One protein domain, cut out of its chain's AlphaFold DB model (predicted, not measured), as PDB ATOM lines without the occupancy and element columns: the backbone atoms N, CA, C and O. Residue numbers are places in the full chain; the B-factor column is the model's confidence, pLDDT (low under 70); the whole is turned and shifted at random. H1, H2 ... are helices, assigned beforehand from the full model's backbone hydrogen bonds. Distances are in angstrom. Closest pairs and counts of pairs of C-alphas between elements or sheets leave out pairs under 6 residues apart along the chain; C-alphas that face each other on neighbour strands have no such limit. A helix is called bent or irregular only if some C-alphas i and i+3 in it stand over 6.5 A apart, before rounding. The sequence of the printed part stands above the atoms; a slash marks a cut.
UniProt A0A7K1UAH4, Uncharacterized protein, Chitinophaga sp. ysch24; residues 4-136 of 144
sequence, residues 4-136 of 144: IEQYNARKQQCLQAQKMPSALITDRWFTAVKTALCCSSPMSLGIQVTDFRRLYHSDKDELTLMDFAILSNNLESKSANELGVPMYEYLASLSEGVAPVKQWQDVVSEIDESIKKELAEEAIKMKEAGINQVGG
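Overview. This is residues 4 to 136 of the 144 residues of an uncharacterized protein of Chitinophaga sp. ysch24 (UniProt A0A7K1UAH4). One long bent helix, H5, makes the length of this model, and four shorter helices gather along one side of it as a loose head, with H4 in the middle between H1 and H2. H1 crosses the long arm H5b, H2 packs on the short first arm H5a, H3 lies on the side of the head away from H5, and residues 120 to 136 of H5b stick out as a free arm. The printed part has 133 residues with five named helices, in the order H1, H2, H3, H4, H5, and no named strand; the class is all helix. The whole is loose, with a radius of gyration of the C-alphas of 19.5 A, and spans 73 by 29 by 23 A.

Along the chain. H5, residues 87 to 136, was assigned as one helix by its hydrogen bonds, but it is bent: C-alphas 96 and 99 are 6.6 A apart. Its arm H5a, residues 87 to 96, is 14.3 A long from first to last C-alpha and begins at C-alpha 87 at (2.699, -41.657, -36.028). Its arm H5b, residues 99 to 136, is 56.3 A long and ends at C-alpha 136 at (-57.445, -57.390, -71.917). Residues 97 and 98 belong to neither arm. H1, residues 4 to 17, is 19.9 A long and begins at C-alpha 4 at (-31.137, -44.710, -59.199). H2, residues 27 to 38, and H4, residues 65 to 76, are 16.5 A long each. H3, residues 49 to 57, is 12.5 A long.

Arrangement. The lines of H5a and H5b stand at a steep tilt of 43 degrees. H5b touches H1 with its residues 108 to 119 alone; the closest C-alphas are those of Tyr 7 and Ile 115, 6.6 A apart. H1 and H5b run opposite ways at a steep tilt of 46 degrees. H5a touches residues 28 to 32 of H2, where the closest C-alphas, of Trp 29 and Ser 93, are 4.9 A apart. H2 and H5a run opposite ways at a steep tilt of 66 degrees. H4 touches H1 with residues 65 to 67 alone, and the closest C-alphas, of Leu 15 and Met 66, are 5.0 A apart. Those two helices are about perpendicular, at 89 degrees. With residues 71 to 75 alone H4 touches H2; the closest C-alphas are those of Ala 36 and Leu 75, 5.5 A apart. H2 and H4 are about perpendicular too, at 76 degrees. H4 is close but not clearly touching to H5b, where the closest C-alphas, of Leu 65 and Trp 104, are 6.7 A apart. H3 touches no helix, but is near H2 and H4: the closest C-alphas are those of Lys 34 and Tyr 56, 6.9 A apart, and those of Leu 55 and Asp 67, 7.2 A apart. H3 is apart from H1, H5a and H5b. In H1, H2, H3, H4, H5a and H5b every pair of O i and N i+4 is within hydrogen-bond range.

Size, cuts and confidence. The two C-alphas farthest apart are those of Pro 86 and Gly 136, at 73.7 A. Residues 120 to 136, which belong to H5b, stand free; without them the body has 116 residues, spans 48 by 29 by 22 A and has a radius of gyration of 14.8 A. The printed part runs from residue 4 to residue 136 and has no cut. The four links between the named helices are short, with 7 to 10 residues each, and none is long. The mean pLDDT of the printed part is 93.4, and residues 131 to 136 are under 70.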
ATOM      1  N   ILE A   4     -32.352 -45.093 -59.936       92.19
ATOM      2  CA  ILE A   4     -31.137 -44.710 -59.199       92.19
ATOM      3  C   ILE A   4     -31.498 -44.214 -57.792       92.19
ATOM      4  O   ILE A   4     -30.872 -44.609 -56.815       92.19
ATOM      5  N   GLU A   5     -32.532 -43.385 -57.671       94.25
ATOM      6  CA  GLU A   5     -33.050 -42.904 -56.389       94.25
ATOM      7  C   GLU A   5     -33.578 -44.061 -55.532       94.25
ATOM      8  O   GLU A   5     -33.293 -44.110 -54.338       94.25
ATOM      9  N   GLN A   6     -34.288 -45.023 -56.135       94.19
ATOM     10  CA  GLN A   6     -34.756 -46.224 -55.438       94.19
ATOM     11  C   GLN A   6     -33.590 -47.089 -54.953       94.19
ATOM     12  O   GLN A   6     -33.587 -47.519 -53.801       94.19
ATOM     13  N   TYR A   7     -32.588 -47.310 -55.807       96.19
ATOM     14  CA  TYR A   7     -31.375 -48.042 -55.453       96.19
ATOM     15  C   TYR A   7     -30.642 -47.374 -54.282       96.19
ATOM     16  O   TYR A   7     -30.361 -48.029 -53.280       96.19
ATOM     17  N   ASN A   8     -30.402 -46.062 -54.362       94.88
ATOM     18  CA  ASN A   8     -29.711 -45.313 -53.312       94.88
ATOM     19  C   ASN A   8     -30.486 -45.331 -51.989       94.88
ATOM     20  O   ASN A   8     -29.886 -45.540 -50.937       94.88
ATOM     21  N   ALA A   9     -31.812 -45.162 -52.034       95.69
ATOM     22  CA  ALA A   9     -32.655 -45.203 -50.843       95.69
ATOM     23  C   ALA A   9     -32.632 -46.585 -50.170       95.69
ATOM     24  O   ALA A   9     -32.441 -46.667 -48.957       95.69
ATOM     25  N   ARG A  10     -32.762 -47.672 -50.946       97.06
ATOM     26  CA  ARG A  10     -32.675 -49.047 -50.424       97.06
ATOM     27  C   ARG A  10     -31.294 -49.336 -49.847       97.06
ATOM     28  O   ARG A  10     -31.197 -49.839 -48.733       97.06
ATOM     29  N   LYS A  11     -30.227 -48.943 -50.551       96.88
ATOM     30  CA  LYS A  11     -28.850 -49.118 -50.075       96.88
ATOM     31  C   LYS A  11     -28.641 -48.401 -48.747       96.88
ATOM     32  O   LYS A  11     -28.152 -49.004 -47.798       96.88
ATOM     33  N   GLN A  12     -29.064 -47.143 -48.649       95.62
ATOM     34  CA  GLN A  12     -28.978 -46.384 -47.406       95.62
ATOM     35  C   GLN A  12     -29.736 -47.073 -46.262       95.62
ATOM     36  O   GLN A  12     -29.184 -47.192 -45.170       95.62
ATOM     37  N   GLN A  13     -30.948 -47.573 -46.512       96.75
ATOM     38  CA  GLN A  13     -31.728 -48.310 -45.513       96.75
ATOM     39  C   GLN A  13     -31.015 -49.583 -45.042       96.75
ATOM     40  O   GLN A  13     -30.896 -49.794 -43.836       96.75
ATOM     41  N   CYS A  14     -30.488 -50.401 -45.958       97.12
ATOM     42  CA  CYS A  14     -29.746 -51.614 -45.607       97.12
ATOM     43  C   CYS A  14     -28.510 -51.297 -44.753       97.12
ATOM     44  O   CYS A  14     -28.314 -51.904 -43.702       97.12
ATOM     45  N   LEU A  15     -27.717 -50.297 -45.154       97.25
ATOM     46  CA  LEU A  15     -26.499 -49.913 -44.431       97.25
ATOM     47  C   LEU A  15     -26.781 -49.333 -43.040       97.25
ATOM     48  O   LEU A  15     -25.959 -49.490 -42.139       97.25
ATOM     49  N   GLN A  16     -27.922 -48.668 -42.856       96.19
ATOM     50  CA  GLN A  16     -28.360 -48.144 -41.559       96.19
ATOM     51  C   GLN A  16     -29.001 -49.216 -40.665       96.19
ATOM     52  O   GLN A  16     -29.007 -49.067 -39.447       96.19
ATOM     53  N   ALA A  17     -29.555 -50.283 -41.240       95.81
ATOM     54  CA  ALA A  17     -30.196 -51.353 -40.479       95.81
ATOM     55  C   ALA A  17     -29.203 -52.432 -40.025       95.81
ATOM     56  O   ALA A  17     -29.341 -52.987 -38.933       95.81
ATOM     57  N   GLN A  18     -28.203 -52.743 -40.850       96.88
ATOM     58  CA  GLN A  18     -27.276 -53.838 -40.594       96.88
ATOM     59  C   GLN A  18     -26.127 -53.409 -39.675       96.88
ATOM     60  O   GLN A  18     -25.480 -52.385 -39.896       96.88
ATOM     61  N   LYS A  19     -25.868 -54.209 -38.636       97.00
ATOM     62  CA  LYS A  19     -24.755 -54.001 -37.702       97.00
ATOM     63  C   LYS A  19     -23.422 -54.409 -38.320       97.00
ATOM     64  O   LYS A  19     -23.343 -55.395 -39.052       97.00
ATOM     65  N   MET A  20     -22.375 -53.673 -37.967       96.94
ATOM     66  CA  MET A  20     -21.002 -54.079 -38.225       96.94
ATOM     67  C   MET A  20     -20.608 -55.191 -37.237       96.94
ATOM     68  O   MET A  20     -20.920 -55.067 -36.052       96.94
ATOM     69  N   PRO A  21     -19.924 -56.271 -37.664       95.19
ATOM     70  CA  PRO A  21     -19.441 -57.293 -36.739       95.19
ATOM     71  C   PRO A  21     -18.416 -56.711 -35.757       95.19
ATOM     72  O   PRO A  21     -17.251 -56.502 -36.098       95.19
ATOM     73  N   SER A  22     -18.839 -56.463 -34.520       94.38
ATOM     74  CA  SER A  22     -18.015 -55.794 -33.508       94.38
ATOM     75  C   SER A  22     -16.782 -56.584 -33.083       94.38
ATOM     76  O   SER A  22     -15.787 -55.992 -32.678       94.38
ATOM     77  N   ALA A  23     -16.793 -57.907 -33.264       95.12
ATOM     78  CA  ALA A  23     -15.627 -58.764 -33.058       95.12
ATOM     79  C   ALA A  23     -14.431 -58.399 -33.962       95.12
ATOM     80  O   ALA A  23     -13.294 -58.713 -33.622       95.12
ATOM     81  N   LEU A  24     -14.676 -57.738 -35.100       94.44
ATOM     82  CA  LEU A  24     -13.629 -57.237 -35.997       94.44
ATOM     83  C   LEU A  24     -13.164 -55.822 -35.633       94.44
ATOM     84  O   LEU A  24     -12.170 -55.347 -36.179       94.44
ATOM     85  N   ILE A  25     -13.879 -55.141 -34.737       96.56
ATOM     86  CA  ILE A  25     -13.574 -53.784 -34.300       96.56
ATOM     87  C   ILE A  25     -12.741 -53.863 -33.020       96.56
ATOM     88  O   ILE A  25     -13.232 -54.199 -31.938       96.56
ATOM     89  N   THR A  26     -11.455 -53.543 -33.142       96.31
ATOM     90  CA  THR A  26     -10.541 -53.506 -31.999       96.31
ATOM     91  C   THR A  26     -10.792 -52.273 -31.132       96.31
ATOM     92  O   THR A  26     -11.226 -51.224 -31.612       96.31
ATOM     93  N   ASP A  27     -10.463 -52.365 -29.841       96.06
ATOM     94  CA  ASP A  27     -10.613 -51.232 -28.917       96.06
ATOM     95  C   ASP A  27      -9.687 -50.065 -29.278       96.06
ATOM     96  O   ASP A  27     -10.046 -48.902 -29.091       96.06
ATOM     97  N   ARG A  28      -8.506 -50.357 -29.839       95.06
ATOM     98  CA  ARG A  28      -7.572 -49.332 -30.318       95.06
ATOM     99  C   ARG A  28      -8.157 -48.576 -31.505       95.06
ATOM    100  O   ARG A  28      -8.204 -47.348 -31.453       95.06
ATOM    101  N   TRP A  29      -8.625 -49.281 -32.537       96.88
ATOM    102  CA  TRP A  29      -9.278 -48.640 -33.679       96.88
ATOM    103  C   TRP A  29     -10.489 -47.830 -33.218       96.88
ATOM    104  O   TRP A  29     -10.642 -46.671 -33.598       96.88
ATOM    105  N   PHE A  30     -11.304 -48.406 -32.328       97.31
ATOM    106  CA  PHE A  30     -12.485 -47.732 -31.811       97.31
ATOM    107  C   PHE A  30     -12.119 -46.451 -31.051       97.31
ATOM    108  O   PHE A  30     -12.678 -45.391 -31.311       97.31
ATOM    109  N   THR A  31     -11.107 -46.499 -30.189       95.50
ATOM    110  CA  THR A  31     -10.596 -45.308 -29.495       95.50
ATOM    111  C   THR A  31     -10.114 -44.250 -30.489       95.50
ATOM    112  O   THR A  31     -10.464 -43.077 -30.354       95.50
ATOM    113  N   ALA A  32      -9.377 -44.648 -31.531       96.12
ATOM    114  CA  ALA A  32      -8.873 -43.730 -32.550       96.12
ATOM    115  C   ALA A  32     -10.003 -43.022 -33.314       96.12
ATOM    116  O   ALA A  32      -9.950 -41.801 -33.480       96.12
ATOM    117  N   VAL A  33     -11.059 -43.736 -33.727       97.12
ATOM    118  CA  VAL A  33     -12.198 -43.095 -34.407       97.12
ATOM    119  C   VAL A  33     -12.982 -42.165 -33.485       97.12
ATOM    120  O   VAL A  33     -13.487 -41.143 -33.949       97.12
ATOM    121  N   LYS A  34     -13.061 -42.457 -32.177       96.44
ATOM    122  CA  LYS A  34     -13.692 -41.553 -31.200       96.44
ATOM    123  C   LYS A  34     -12.872 -40.279 -31.020       96.44
ATOM    124  O   LYS A  34     -13.448 -39.194 -31.038       96.44
ATOM    125  N   THR A  35     -11.547 -40.385 -30.951       95.88
ATOM    126  CA  THR A  35     -10.653 -39.216 -30.952       95.88
ATOM    127  C   THR A  35     -10.811 -38.401 -32.236       95.88
ATOM    128  O   THR A  35     -10.997 -37.188 -32.178       95.88
ATOM    129  N   ALA A  36     -10.846 -39.053 -33.402       96.88
ATOM    130  CA  ALA A  36     -11.086 -38.374 -34.676       96.88
ATOM    131  C   ALA A  36     -12.458 -37.682 -34.725       96.88
ATOM    132  O   ALA A  36     -12.605 -36.624 -35.347       96.88
ATOM    133  N   LEU A  37     -13.475 -38.260 -34.079       96.44
ATOM    134  CA  LEU A  37     -14.809 -37.672 -33.974       96.44
ATOM    135  C   LEU A  37     -14.805 -36.415 -33.089       96.44
ATOM    136  O   LEU A  37     -15.436 -35.429 -33.462       96.44
ATOM    137  N   CYS A  38     -14.047 -36.403 -31.983       94.06
ATOM    138  CA  CYS A  38     -13.840 -35.209 -31.146       94.06
ATOM    139  C   CYS A  38     -13.230 -34.036 -31.932       94.06
ATOM    140  O   CYS A  38     -13.551 -32.882 -31.660       94.06
ATOM    141  N   CYS A  39     -12.374 -34.330 -32.912       93.19
ATOM    142  CA  CYS A  39     -11.726 -33.335 -33.773       93.19
ATOM    143  C   CYS A  39     -12.543 -32.994 -35.035       93.19
ATOM    144  O   CYS A  39     -11.994 -32.489 -36.020       93.19
ATOM    145  N   SER A  40     -13.837 -33.321 -35.054       95.75
ATOM    146  CA  SER A  40     -14.703 -33.178 -36.226       95.75
ATOM    147  C   SER A  40     -16.029 -32.518 -35.882       95.75
ATOM    148  O   SER A  40     -16.405 -32.376 -34.723       95.75
ATOM    149  N   SER A  41     -16.755 -32.101 -36.918       95.62
ATOM    150  CA  SER A  41     -18.086 -31.513 -36.788       95.62
ATOM    151  C   SER A  41     -19.124 -32.344 -37.550       95.62
ATOM    152  O   SER A  41     -18.774 -33.007 -38.528       95.62
ATOM    153  N   PRO A  42     -20.416 -32.276 -37.182       96.06
ATOM    154  CA  PRO A  42     -21.483 -32.896 -37.970       96.06
ATOM    155  C   PRO A  42     -21.445 -32.458 -39.443       96.06
ATOM    156  O   PRO A  42     -21.603 -33.277 -40.344       96.06
ATOM    157  N   MET A  43     -21.141 -31.176 -39.684       95.38
ATOM    158  CA  MET A  43     -21.052 -30.593 -41.023       95.38
ATOM    159  C   MET A  43     -19.906 -31.187 -41.848       95.38
ATOM    160  O   MET A  43     -20.121 -31.534 -43.004       95.38
ATOM    161  N   SER A  44     -18.711 -31.353 -41.267       94.06
ATOM    162  CA  SER A  44     -17.573 -31.962 -41.977       94.06
ATOM    163  C   SER A  44     -17.806 -33.435 -42.316       94.06
ATOM    164  O   SER A  44     -17.194 -33.948 -43.242       94.06
ATOM    165  N   LEU A  45     -18.687 -34.103 -41.570       95.31
ATOM    166  CA  LEU A  45     -19.065 -35.498 -41.795       95.31
ATOM    167  C   LEU A  45     -20.309 -35.654 -42.681       95.31
ATOM    168  O   LEU A  45     -20.656 -36.774 -43.037       95.31
ATOM    169  N   GLY A  46     -20.990 -34.556 -43.027       94.94
ATOM    170  CA  GLY A  46     -22.221 -34.598 -43.818       94.94
ATOM    171  C   GLY A  46     -23.400 -35.268 -43.104       94.94
ATOM    172  O   GLY A  46     -24.278 -35.812 -43.770       94.94
ATOM    173  N   ILE A  47     -23.432 -35.247 -41.767       95.94
ATOM    174  CA  ILE A  47     -24.475 -35.897 -40.955       95.94
ATOM    175  C   ILE A  47     -25.228 -34.903 -40.071       95.94
ATOM    176  O   ILE A  47     -24.767 -33.792 -39.799       95.94
ATOM    177  N   GLN A  48     -26.393 -35.323 -39.576       96.50
ATOM    178  CA  GLN A  48     -27.174 -34.529 -38.635       96.50
ATOM    179  C   GLN A  48     -26.510 -34.481 -37.254       96.50
ATOM    180  O   GLN A  48     -25.808 -35.402 -36.835       96.50
ATOM    181  N   VAL A  49     -26.790 -33.417 -36.494       96.44
ATOM    182  CA  VAL A  49     -26.285 -33.254 -35.116       96.44
ATOM    183  C   VAL A  49     -26.738 -34.407 -34.212       96.44
ATOM    184  O   VAL A  49     -25.995 -34.835 -33.330       96.44
ATOM    185  N   THR A  50     -27.945 -34.929 -34.435       96.56
ATOM    186  CA  THR A  50     -28.484 -36.088 -33.711       96.56
ATOM    187  C   THR A  50     -27.667 -37.348 -33.969       96.56
ATOM    188  O   THR A  50     -27.327 -38.047 -33.015       96.56
ATOM    189  N   ASP A  51     -27.285 -37.598 -35.223       95.62
ATOM    190  CA  ASP A  51     -26.466 -38.752 -35.603       95.62
ATOM    191  C   ASP A  51     -25.049 -38.618 -35.063       95.62
ATOM    192  O   ASP A  51     -24.516 -39.565 -34.493       95.62
ATOM    193  N   PHE A  52     -24.469 -37.419 -35.151       97.12
ATOM    194  CA  PHE A  52     -23.165 -37.129 -34.564       97.12
ATOM    195  C   PHE A  52     -23.158 -37.396 -33.056       97.12
ATOM    196  O   PHE A  52     -22.276 -38.085 -32.544       97.12
ATOM    197  N   ARG A  53     -24.172 -36.895 -32.334       96.19
ATOM    198  CA  ARG A  53     -24.309 -37.140 -30.894       96.19
ATOM    199  C   ARG A  53     -24.468 -38.629 -30.613       96.19
ATOM    200  O   ARG A  53     -23.842 -39.112 -29.678       96.19
ATOM    201  N   ARG A  54     -25.265 -39.357 -31.395       96.94
ATOM    202  CA  ARG A  54     -25.409 -40.807 -31.234       96.94
ATOM    203  C   ARG A  54     -24.070 -41.519 -31.429       96.94
ATOM    204  O   ARG A  54     -23.642 -42.205 -30.512       96.94
ATOM    205  N   LEU A  55     -23.362 -41.283 -32.537       97.25
ATOM    206  CA  LEU A  55     -22.033 -41.860 -32.800       97.25
ATOM    207  C   LEU A  55     -21.036 -41.566 -31.671       97.25
ATOM    208  O   LEU A  55     -20.217 -42.412 -31.312       97.25
ATOM    209  N   TYR A  56     -21.126 -40.379 -31.067       95.50
ATOM    210  CA  TYR A  56     -20.281 -39.996 -29.940       95.50
ATOM    211  C   TYR A  56     -20.552 -40.797 -28.660       95.50
ATOM    212  O   TYR A  56     -19.626 -41.018 -27.885       95.50
ATOM    213  N   HIS A  57     -21.766 -41.301 -28.449       95.44
ATOM    214  CA  HIS A  57     -22.120 -42.058 -27.242       95.44
ATOM    215  C   HIS A  57     -22.273 -43.562 -27.481       95.44
ATOM    216  O   HIS A  57     -22.265 -44.315 -26.516       95.44
ATOM    217  N   SER A  58     -22.377 -43.994 -28.736       95.44
ATOM    218  CA  SER A  58     -22.490 -45.407 -29.075       95.44
ATOM    219  C   SER A  58     -21.224 -46.186 -28.751       95.44
ATOM    220  O   SER A  58     -20.109 -45.655 -28.854       95.44
ATOM    221  N   ASP A  59     -21.444 -47.453 -28.408       95.88
ATOM    222  CA  ASP A  59     -20.431 -48.499 -28.288       95.88
ATOM    223  C   ASP A  59     -20.200 -49.185 -29.650       95.88
ATOM    224  O   ASP A  59     -21.013 -49.064 -30.574       95.88
ATOM    225  N   LYS A  60     -19.099 -49.927 -29.791       94.81
ATOM    226  CA  LYS A  60     -18.734 -50.658 -31.010       94.81
ATOM    227  C   LYS A  60     -19.787 -51.689 -31.427       94.81
ATOM    228  O   LYS A  60     -20.000 -51.876 -32.622       94.81
ATOM    229  N   ASP A  61     -20.485 -52.298 -30.467       95.94
ATOM    230  CA  ASP A  61     -21.556 -53.281 -30.708       95.94
ATOM    231  C   ASP A  61     -22.815 -52.653 -31.329       95.94
ATOM    232  O   ASP A  61     -23.654 -53.334 -31.925       95.94
ATOM    233  N   GLU A  62     -22.955 -51.333 -31.220       96.25
ATOM    234  CA  GLU A  62     -24.101 -50.605 -31.747       96.25
ATOM    235  C   GLU A  62     -23.861 -50.045 -33.148       96.25
ATOM    236  O   GLU A  62     -24.809 -49.547 -33.764       96.25
ATOM    237  N   LEU A  63     -22.638 -50.116 -33.671       97.50
ATOM    238  CA  LEU A  63     -22.314 -49.512 -34.956       97.50
ATOM    239  C   LEU A  63     -23.009 -50.247 -36.100       97.50
ATOM    240  O   LEU A  63     -22.947 -51.470 -36.233       97.50
ATOM    241  N   THR A  64     -23.675 -49.479 -36.951       98.00
ATOM    242  CA  THR A  64     -24.183 -49.960 -38.238       98.00
ATOM    243  C   THR A  64     -23.066 -49.966 -39.285       98.00
ATOM    244  O   THR A  64     -22.000 -49.380 -39.075       98.00
ATOM    245  N   LEU A  65     -23.296 -50.592 -40.441       98.00
ATOM    246  CA  LEU A  65     -22.372 -50.492 -41.577       98.00
ATOM    247  C   LEU A  65     -22.187 -49.032 -42.015       98.00
ATOM    248  O   LEU A  65     -21.077 -48.628 -42.359       98.00
ATOM    249  N   MET A  66     -23.253 -48.228 -41.979       97.50
ATOM    250  CA  MET A  66     -23.171 -46.797 -42.277       97.50
ATOM    251  C   MET A  66     -22.297 -46.058 -41.254       97.50
ATOM    252  O   MET A  66     -21.440 -45.261 -41.628       97.50
ATOM    253  N   ASP A  67     -22.470 -46.358 -39.966       97.69
ATOM    254  CA  ASP A  67     -21.686 -45.737 -38.892       97.69
ATOM    255  C   ASP A  67     -20.204 -46.051 -39.027       97.69
ATOM    256  O   ASP A  67     -19.363 -45.158 -38.934       97.69
ATOM    257  N   PHE A  68     -19.891 -47.318 -39.294       97.88
ATOM    258  CA  PHE A  68     -18.528 -47.765 -39.524       97.88
ATOM    259  C   PHE A  68     -17.881 -47.030 -40.705       97.88
ATOM    260  O   PHE A  68     -16.736 -46.595 -40.589       97.88
ATOM    261  N   ALA A  69     -18.608 -46.833 -41.812       97.31
ATOM    262  CA  ALA A  69     -18.101 -46.097 -42.969       97.31
ATOM    263  C   ALA A  69     -17.805 -44.626 -42.634       97.31
ATOM    264  O   ALA A  69     -16.740 -44.116 -42.977       97.31
ATOM    265  N   ILE A  70     -18.715 -43.954 -41.921       97.62
ATOM    266  CA  ILE A  70     -18.529 -42.560 -41.491       97.62
ATOM    267  C   ILE A  70     -17.299 -42.439 -40.585       97.62
ATOM    268  O   ILE A  70     -16.467 -41.556 -40.789       97.62
ATOM    269  N   LEU A  71     -17.169 -43.326 -39.595       97.69
ATOM    270  CA  LEU A  71     -16.065 -43.306 -38.635       97.69
ATOM    271  C   LEU A  71     -14.717 -43.646 -39.287       97.69
ATOM    272  O   LEU A  71     -13.732 -42.967 -39.003       97.69
ATOM    273  N   SER A  72     -14.684 -44.636 -40.184       97.25
ATOM    274  CA  SER A  72     -13.487 -45.012 -40.953       97.25
ATOM    275  C   SER A  72     -12.997 -43.855 -41.816       97.25
ATOM    276  O   SER A  72     -11.860 -43.414 -41.665       97.25
ATOM    277  N   ASN A  73     -13.882 -43.293 -42.644       97.00
ATOM    278  CA  ASN A  73     -13.543 -42.175 -43.525       97.00
ATOM    279  C   ASN A  73     -13.106 -40.944 -42.727       97.00
ATOM    280  O   ASN A  73     -12.189 -40.231 -43.127       97.00
ATOM    281  N   ASN A  74     -13.749 -40.697 -41.581       97.56
ATOM    282  CA  ASN A  74     -13.340 -39.622 -40.694       97.56
ATOM    283  C   ASN A  74     -11.909 -39.832 -40.192       97.56
ATOM    284  O   ASN A  74     -11.107 -38.913 -40.307       97.56
ATOM    285  N   LEU A  75     -11.572 -41.016 -39.675       96.94
ATOM    286  CA  LEU A  75     -10.220 -41.312 -39.198       96.94
ATOM    287  C   LEU A  75      -9.174 -41.184 -40.312       96.94
ATOM    288  O   LEU A  75      -8.150 -40.546 -40.090       96.94
ATOM    289  N   GLU A  76      -9.453 -41.716 -41.504       95.38
ATOM    290  CA  GLU A  76      -8.560 -41.614 -42.668       95.38
ATOM    291  C   GLU A  76      -8.350 -40.169 -43.140       95.38
ATOM    292  O   GLU A  76      -7.294 -39.835 -43.674       95.38
ATOM    293  N   SER A  77      -9.331 -39.291 -42.915       95.00
ATOM    294  CA  SER A  77      -9.223 -37.866 -43.248       95.00
ATOM    295  C   SER A  77      -8.359 -37.059 -42.271       95.00
ATOM    296  O   SER A  77      -8.129 -35.874 -42.516       95.00
ATOM    297  N   LYS A  78      -7.901 -37.664 -41.167       94.88
ATOM    298  CA  LYS A  78      -7.060 -37.010 -40.156       94.88
ATOM    299  C   LYS A  78      -5.600 -37.412 -40.292       94.88
ATOM    300  O   LYS A  78      -5.242 -38.471 -40.797       94.88
ATOM    301  N   SER A  79      -4.733 -36.567 -39.764       95.44
ATOM    302  CA  SER A  79      -3.325 -36.864 -39.533       95.44
ATOM    303  C   SER A  79      -3.059 -37.215 -38.070       95.44
ATOM    304  O   SER A  79      -3.767 -36.773 -37.165       95.44
ATOM    305  N   ALA A  80      -1.972 -37.948 -37.813       95.69
ATOM    306  CA  ALA A  80      -1.515 -38.244 -36.451       95.69
ATOM    307  C   ALA A  80      -1.363 -36.970 -35.590       95.69
ATOM    308  O   ALA A  80      -1.700 -36.971 -34.409       95.69
ATOM    309  N   ASN A  81      -0.927 -35.865 -36.208       95.06
ATOM    310  CA  ASN A  81      -0.751 -34.578 -35.540       95.06
ATOM    311  C   ASN A  81      -2.090 -33.934 -35.135       95.06
ATOM    312  O   ASN A  81      -2.210 -33.431 -34.024       95.06
ATOM    313  N   GLU A  82      -3.113 -33.993 -35.993       93.25
ATOM    314  CA  GLU A  82      -4.467 -33.514 -35.655       93.25
ATOM    315  C   GLU A  82      -5.119 -34.325 -34.532       93.25
ATOM    316  O   GLU A  82      -5.945 -33.804 -33.783       93.25
ATOM    317  N   LEU A  83      -4.751 -35.599 -34.419       93.94
ATOM    318  CA  LEU A  83      -5.217 -36.489 -33.359       93.94
ATOM    319  C   LEU A  83      -4.368 -36.391 -32.084       93.94
ATOM    320  O   LEU A  83      -4.750 -36.961 -31.065       93.94
ATOM    321  N   GLY A  84      -3.231 -35.691 -32.124       93.62
ATOM    322  CA  GLY A  84      -2.309 -35.575 -30.994       93.62
ATOM    323  C   GLY A  84      -1.651 -36.898 -30.590       93.62
ATOM    324  O   GLY A  84      -1.285 -37.056 -29.427       93.62
ATOM    325  N   VAL A  85      -1.510 -37.849 -31.521       93.19
ATOM    326  CA  VAL A  85      -0.922 -39.175 -31.264       93.19
ATOM    327  C   VAL A  85       0.382 -39.375 -32.041       93.19
ATOM    328  O   VAL A  85       0.575 -38.783 -33.108       93.19
ATOM    329  N   PRO A  86       1.296 -40.233 -31.563       95.75
ATOM    330  CA  PRO A  86       2.472 -40.615 -32.331       95.75
ATOM    331  C   PRO A  86       2.111 -41.308 -33.652       95.75
ATOM    332  O   PRO A  86       1.171 -42.101 -33.729       95.75
ATOM    333  N   MET A  87       2.926 -41.086 -34.690       96.31
ATOM    334  CA  MET A  87       2.699 -41.657 -36.028       96.31
ATOM    335  C   MET A  87       2.575 -43.190 -36.020       96.31
ATOM    336  O   MET A  87       1.768 -43.744 -36.760       96.31
ATOM    337  N   TYR A  88       3.340 -43.888 -35.174       96.38
ATOM    338  CA  TYR A  88       3.273 -45.350 -35.097       96.38
ATOM    339  C   TYR A  88       1.928 -45.850 -34.534       96.38
ATOM    340  O   TYR A  88       1.431 -46.877 -34.989       96.38
ATOM    341  N   GLU A  89       1.306 -45.119 -33.600       94.88
ATOM    342  CA  GLU A  89      -0.017 -45.464 -33.051       94.88
ATOM    343  C   GLU A  89      -1.122 -45.196 -34.067       94.88
ATOM    344  O   GLU A  89      -2.053 -45.994 -34.205       94.88
ATOM    345  N   TYR A  90      -0.986 -44.109 -34.829       95.62
ATOM    346  CA  TYR A  90      -1.884 -43.805 -35.935       95.62
ATOM    347  C   TYR A  90      -1.848 -44.906 -37.003       95.62
ATOM    348  O   TYR A  90      -2.889 -45.458 -37.355       95.62
ATOM    349  N   LEU A  91      -0.652 -45.300 -37.454       96.50
ATOM    350  CA  LEU A  91      -0.484 -46.377 -38.433       96.50
ATOM    351  C   LEU A  91      -1.003 -47.724 -37.918       96.50
ATOM    352  O   LEU A  91      -1.629 -48.461 -38.676       96.50
ATOM    353  N   ALA A  92      -0.787 -48.037 -36.638       96.38
ATOM    354  CA  ALA A  92      -1.339 -49.244 -36.029       96.38
ATOM    355  C   ALA A  92      -2.876 -49.225 -36.029       96.38
ATOM    356  O   ALA A  92      -3.500 -50.227 -36.372       96.38
ATOM    357  N   SER A  93      -3.481 -48.076 -35.718       95.81
ATOM    358  CA  SER A  93      -4.936 -47.903 -35.749       95.81
ATOM    359  C   SER A  93      -5.489 -48.088 -37.163       95.81
ATOM    360  O   SER A  93      -6.428 -48.854 -37.349       95.81
ATOM    361  N   LEU A  94      -4.874 -47.473 -38.180       95.88
ATOM    362  CA  LEU A  94      -5.269 -47.679 -39.580       95.88
ATOM    363  C   LEU A  94      -5.111 -49.141 -40.019       95.88
ATOM    364  O   LEU A  94      -5.999 -49.693 -40.663       95.88
ATOM    365  N   SER A  95      -4.006 -49.785 -39.638       96.38
ATOM    366  CA  SER A  95      -3.750 -51.190 -39.970       96.38
ATOM    367  C   SER A  95      -4.804 -52.125 -39.377       96.38
ATOM    368  O   SER A  95      -5.189 -53.095 -40.027       96.38
ATOM    369  N   GLU A  96      -5.279 -51.851 -38.163       95.00
ATOM    370  CA  GLU A  96      -6.352 -52.625 -37.530       95.00
ATOM    371  C   GLU A  96      -7.716 -52.391 -38.191       95.00
ATOM    372  O   GLU A  96      -8.568 -53.275 -38.159       95.00
ATOM    373  N   GLY A  97      -7.901 -51.253 -38.865       93.75
ATOM    374  CA  GLY A  97      -9.091 -50.956 -39.662       93.75
ATOM    375  C   GLY A  97      -9.205 -51.763 -40.961       93.75
ATOM    376  O   GLY A  97     -10.301 -51.910 -41.491       93.75
ATOM    377  N   VAL A  98      -8.112 -52.343 -41.469       95.12
ATOM    378  CA  VAL A  98      -8.102 -53.028 -42.778       95.12
ATOM    379  C   VAL A  98      -9.050 -54.231 -42.815       95.12
ATOM    380  O   VAL A  98      -9.803 -54.401 -43.775       95.12
ATOM    381  N   ALA A  99      -9.035 -55.069 -41.777       95.00
ATOM    382  CA  ALA A  99      -9.899 -56.248 -41.700       95.00
ATOM    383  C   ALA A  99     -11.401 -55.893 -41.653       95.00
ATOM    384  O   ALA A  99     -12.150 -56.424 -42.479       95.00
ATOM    385  N   PRO A 100     -11.872 -54.992 -40.766       95.94
ATOM    386  CA  PRO A 100     -13.271 -54.581 -40.771       95.94
ATOM    387  C   PRO A 100     -13.657 -53.804 -42.043       95.94
ATOM    388  O   PRO A 100     -14.761 -54.002 -42.539       95.94
ATOM    389  N   VAL A 101     -12.765 -53.009 -42.652       97.25
ATOM    390  CA  VAL A 101     -13.038 -52.375 -43.960       97.25
ATOM    391  C   VAL A 101     -13.283 -53.419 -45.046       97.25
ATOM    392  O   VAL A 101     -14.238 -53.290 -45.809       97.25
ATOM    393  N   LYS A 102     -12.476 -54.482 -45.097       96.88
ATOM    394  CA  LYS A 102     -12.689 -55.572 -46.053       96.88
ATOM    395  C   LYS A 102     -14.049 -56.247 -45.845       96.88
ATOM    396  O   LYS A 102     -14.807 -56.389 -46.796       96.88
ATOM    397  N   GLN A 103     -14.391 -56.579 -44.599       96.38
ATOM    398  CA  GLN A 103     -15.702 -57.151 -44.277       96.38
ATOM    399  C   GLN A 103     -16.849 -56.221 -44.696       96.38
ATOM    400  O   GLN A 103     -17.869 -56.680 -45.204       96.38
ATOM    401  N   TRP A 104     -16.694 -54.914 -44.487       97.50
ATOM    402  CA  TRP A 104     -17.677 -53.926 -44.914       97.50
ATOM    403  C   TRP A 104     -17.852 -53.932 -46.439       97.50
ATOM    404  O   TRP A 104     -18.984 -53.942 -46.916       97.50
ATOM    405  N   GLN A 105     -16.758 -53.986 -47.206       97.38
ATOM    406  CA  GLN A 105     -16.795 -54.036 -48.674       97.38
ATOM    407  C   GLN A 105     -17.496 -55.292 -49.199       97.38
ATOM    408  O   GLN A 105     -18.306 -55.194 -50.125       97.38
ATOM    409  N   ASP A 106     -17.221 -56.448 -48.592       97.00
ATOM    410  CA  ASP A 106     -17.844 -57.721 -48.962       97.00
ATOM    411  C   ASP A 106     -19.369 -57.646 -48.750       97.00
ATOM    412  O   ASP A 106     -20.146 -57.865 -49.679       97.00
ATOM    413  N   VAL A 107     -19.810 -57.194 -47.571       96.50
ATOM    414  CA  VAL A 107     -21.242 -57.073 -47.242       96.50
ATOM    415  C   VAL A 107     -21.949 -56.022 -48.103       96.50
ATOM    416  O   VAL A 107     -23.078 -56.227 -48.545       96.50
ATOM    417  N   VAL A 108     -21.306 -54.884 -48.376       96.69
ATOM    418  CA  VAL A 108     -21.871 -53.851 -49.260       96.69
ATOM    419  C   VAL A 108     -22.059 -54.382 -50.679       96.69
ATOM    420  O   VAL A 108     -23.050 -54.039 -51.325       96.69
ATOM    421  N   SER A 109     -21.142 -55.224 -51.154       97.12
ATOM    422  CA  SER A 109     -21.248 -55.846 -52.476       97.12
ATOM    423  C   SER A 109     -22.442 -56.802 -52.544       97.12
ATOM    424  O   SER A 109     -23.216 -56.738 -53.498       97.12
ATOM    425  N   GLU A 110     -22.663 -57.606 -51.501       97.25
ATOM    426  CA  GLU A 110     -23.845 -58.475 -51.387       97.25
ATOM    427  C   GLU A 110     -25.156 -57.669 -51.368       97.25
ATOM    428  O   GLU A 110     -26.110 -58.000 -52.078       97.25
ATOM    429  N   ILE A 111     -25.197 -56.567 -50.608       97.00
ATOM    430  CA  ILE A 111     -26.339 -55.638 -50.588       97.00
ATOM    431  C   ILE A 111     -26.593 -55.073 -51.993       97.00
ATOM    432  O   ILE A 111     -27.735 -55.036 -52.456       97.00
ATOM    433  N   ASP A 112     -25.537 -54.653 -52.690       96.44
ATOM    434  CA  ASP A 112     -25.641 -54.085 -54.032       96.44
ATOM    435  C   ASP A 112     -26.204 -55.085 -55.043       96.44
ATOM    436  O   ASP A 112     -27.045 -54.716 -55.868       96.44
ATOM    437  N   GLU A 113     -25.761 -56.338 -54.991       97.50
ATOM    438  CA  GLU A 113     -26.280 -57.411 -55.839       97.50
ATOM    439  C   GLU A 113     -27.744 -57.730 -55.525       97.50
ATOM    440  O   GLU A 113     -28.556 -57.829 -56.452       97.50
ATOM    441  N   SER A 114     -28.110 -57.807 -54.239       97.25
ATOM    442  CA  SER A 114     -29.490 -58.066 -53.812       97.25
ATOM    443  C   SER A 114     -30.449 -56.989 -54.316       97.25
ATOM    444  O   SER A 114     -31.448 -57.300 -54.964       97.25
ATOM    445  N   ILE A 115     -30.120 -55.710 -54.108       96.81
ATOM    446  CA  ILE A 115     -30.987 -54.597 -54.517       96.81
ATOM    447  C   ILE A 115     -31.140 -54.559 -56.041       96.81
ATOM    448  O   ILE A 115     -32.241 -54.350 -56.554       96.81
ATOM    449  N   LYS A 116     -30.049 -54.767 -56.791       95.31
ATOM    450  CA  LYS A 116     -30.108 -54.813 -58.261       95.31
ATOM    451  C   LYS A 116     -31.031 -55.929 -58.744       95.31
ATOM    452  O   LYS A 116     -31.809 -55.703 -59.671       95.31
ATOM    453  N   LYS A 117     -30.965 -57.105 -58.115       96.12
ATOM    454  CA  LYS A 117     -31.832 -58.241 -58.435       96.12
ATOM    455  C   LYS A 117     -33.301 -57.927 -58.144       96.12
ATOM    456  O   LYS A 117     -34.134 -58.122 -59.024       96.12
ATOM    457  N   GLU A 118     -33.612 -57.378 -56.973       94.69
ATOM    458  CA  GLU A 118     -34.981 -56.984 -56.605       94.69
ATOM    459  C   GLU A 118     -35.572 -55.962 -57.582       94.69
ATOM    460  O   GLU A 118     -36.680 -56.148 -58.086       94.69
ATOM    461  N   LEU A 119     -34.818 -54.908 -57.910       94.00
ATOM    462  CA  LEU A 119     -35.268 -53.881 -58.852       94.00
ATOM    463  C   LEU A 119     -35.495 -54.451 -60.259       94.00
ATOM    464  O   LEU A 119     -36.434 -54.044 -60.946       94.00
ATOM    465  N   ALA A 120     -34.669 -55.407 -60.690       92.62
ATOM    466  CA  ALA A 120     -34.861 -56.095 -61.963       92.62
ATOM    467  C   ALA A 120     -36.132 -56.963 -61.958       92.62
ATOM    468  O   ALA A 120     -36.918 -56.905 -62.906       92.62
ATOM    469  N   GLU A 121     -36.373 -57.726 -60.891       93.81
ATOM    470  CA  GLU A 121     -37.580 -58.547 -60.738       93.81
ATOM    471  C   GLU A 121     -38.855 -57.694 -60.687       93.81
ATOM    472  O   GLU A 121     -39.861 -58.039 -61.311       93.81
ATOM    473  N   GLU A 122     -38.823 -56.557 -59.992       91.31
ATOM    474  CA  GLU A 122     -39.929 -55.597 -59.961       91.31
ATOM    475  C   GLU A 122     -40.210 -55.009 -61.348       91.31
ATOM    476  O   GLU A 122     -41.368 -54.945 -61.767       91.31
ATOM    477  N   ALA A 123     -39.168 -54.643 -62.099       89.19
ATOM    478  CA  ALA A 123     -39.315 -54.132 -63.460       89.19
ATOM    479  C   ALA A 123     -39.927 -55.176 -64.413       89.19
ATOM    480  O   ALA A 123     -40.783 -54.832 -65.234       89.19
ATOM    481  N   ILE A 124     -39.537 -56.450 -64.287       89.81
ATOM    482  CA  ILE A 124     -40.124 -57.559 -65.058       89.81
ATOM    483  C   ILE A 124     -41.612 -57.706 -64.726       89.81
ATOM    484  O   ILE A 124     -42.441 -57.676 -65.636       89.81
ATOM    485  N   LYS A 125     -41.968 -57.764 -63.437       90.06
ATOM    486  CA  LYS A 125     -43.368 -57.891 -62.991       90.06
ATOM    487  C   LYS A 125     -44.236 -56.719 -63.451       90.06
ATOM    488  O   LYS A 125     -45.364 -56.925 -63.896       90.06
ATOM    489  N   MET A 126     -43.725 -55.487 -63.386       85.44
ATOM    490  CA  MET A 126     -44.445 -54.308 -63.886       85.44
ATOM    491  C   MET A 126     -44.683 -54.384 -65.397       85.44
ATOM    492  O   MET A 126     -45.770 -54.042 -65.868       85.44
ATOM    493  N   LYS A 127     -43.697 -54.868 -66.161       82.69
ATOM    494  CA  LYS A 127     -43.836 -55.067 -67.607       82.69
ATOM    495  C   LYS A 127     -44.883 -56.136 -67.931       82.69
ATOM    496  O   LYS A 127     -45.722 -55.906 -68.798       82.69
ATOM    497  N   GLU A 128     -44.874 -57.264 -67.227       82.81
ATOM    498  CA  GLU A 128     -45.874 -58.331 -67.384       82.81
ATOM    499  C   GLU A 128     -47.291 -57.845 -67.042       82.81
ATOM    500  O   GLU A 128     -48.232 -58.087 -67.799       82.81
ATOM    501  N   ALA A 129     -47.449 -57.086 -65.954       75.75
ATOM    502  CA  ALA A 129     -48.729 -56.494 -65.571       75.75
ATOM    503  C   ALA A 129     -49.245 -55.484 -66.613       75.75
ATOM    504  O   ALA A 129     -50.433 -55.485 -66.938       75.75
ATOM    505  N   GLY A 130     -48.357 -54.660 -67.182       71.94
ATOM    506  CA  GLY A 130     -48.698 -53.728 -68.260       71.94
ATOM    507  C   GLY A 130     -49.136 -54.437 -69.545       71.94
ATOM    508  O   GLY A 130     -50.122 -54.036 -70.162       71.94
ATOM    509  N   ILE A 131     -48.466 -55.531 -69.924       68.81
ATOM    510  CA  ILE A 131     -48.848 -56.349 -71.088       68.81
ATOM    511  C   ILE A 131     -50.222 -57.000 -70.871       68.81
ATOM    512  O   ILE A 131     -51.059 -56.965 -71.772       68.81
ATOM    513  N   ASN A 132     -50.493 -57.529 -69.676       60.97
ATOM    514  CA  ASN A 132     -51.785 -58.145 -69.357       60.97
ATOM    515  C   ASN A 132     -52.946 -57.136 -69.368       60.97
ATOM    516  O   ASN A 132     -54.047 -57.483 -69.798       60.97
ATOM    517  N   GLN A 133     -52.713 -55.879 -68.970       57.62
ATOM    518  CA  GLN A 133     -53.722 -54.823 -69.104       57.62
ATOM    519  C   GLN A 133     -54.022 -54.502 -70.574       57.62
ATOM    520  O   GLN A 133     -55.190 -54.402 -70.941       57.62
ATOM    521  N   VAL A 134     -53.009 -54.414 -71.442       56.94
ATOM    522  CA  VAL A 134     -53.206 -54.139 -72.879       56.94
ATOM    523  C   VAL A 134     -53.844 -55.331 -73.612       56.94
ATOM    524  O   VAL A 134     -54.716 -55.139 -74.459       56.94
ATOM    525  N   GLY A 135     -53.489 -56.567 -73.249       52.06
ATOM    526  CA  GLY A 135     -54.100 -57.784 -73.800       52.06
ATOM    527  C   GLY A 135     -55.589 -57.938 -73.458       52.06
ATOM    528  O   GLY A 135     -56.356 -58.452 -74.271       52.06
ATOM    529  N   GLY A 136     -56.029 -57.430 -72.301       48.56
ATOM    530  CA  GLY A 136     -57.445 -57.390 -71.917       48.56
ATOM    531  C   GLY A 136     -58.290 -56.415 -72.748       48.56
ATOM    532  O   GLY A 136     -59.460 -56.694 -73.006       48.56
TER     533      GLY A 136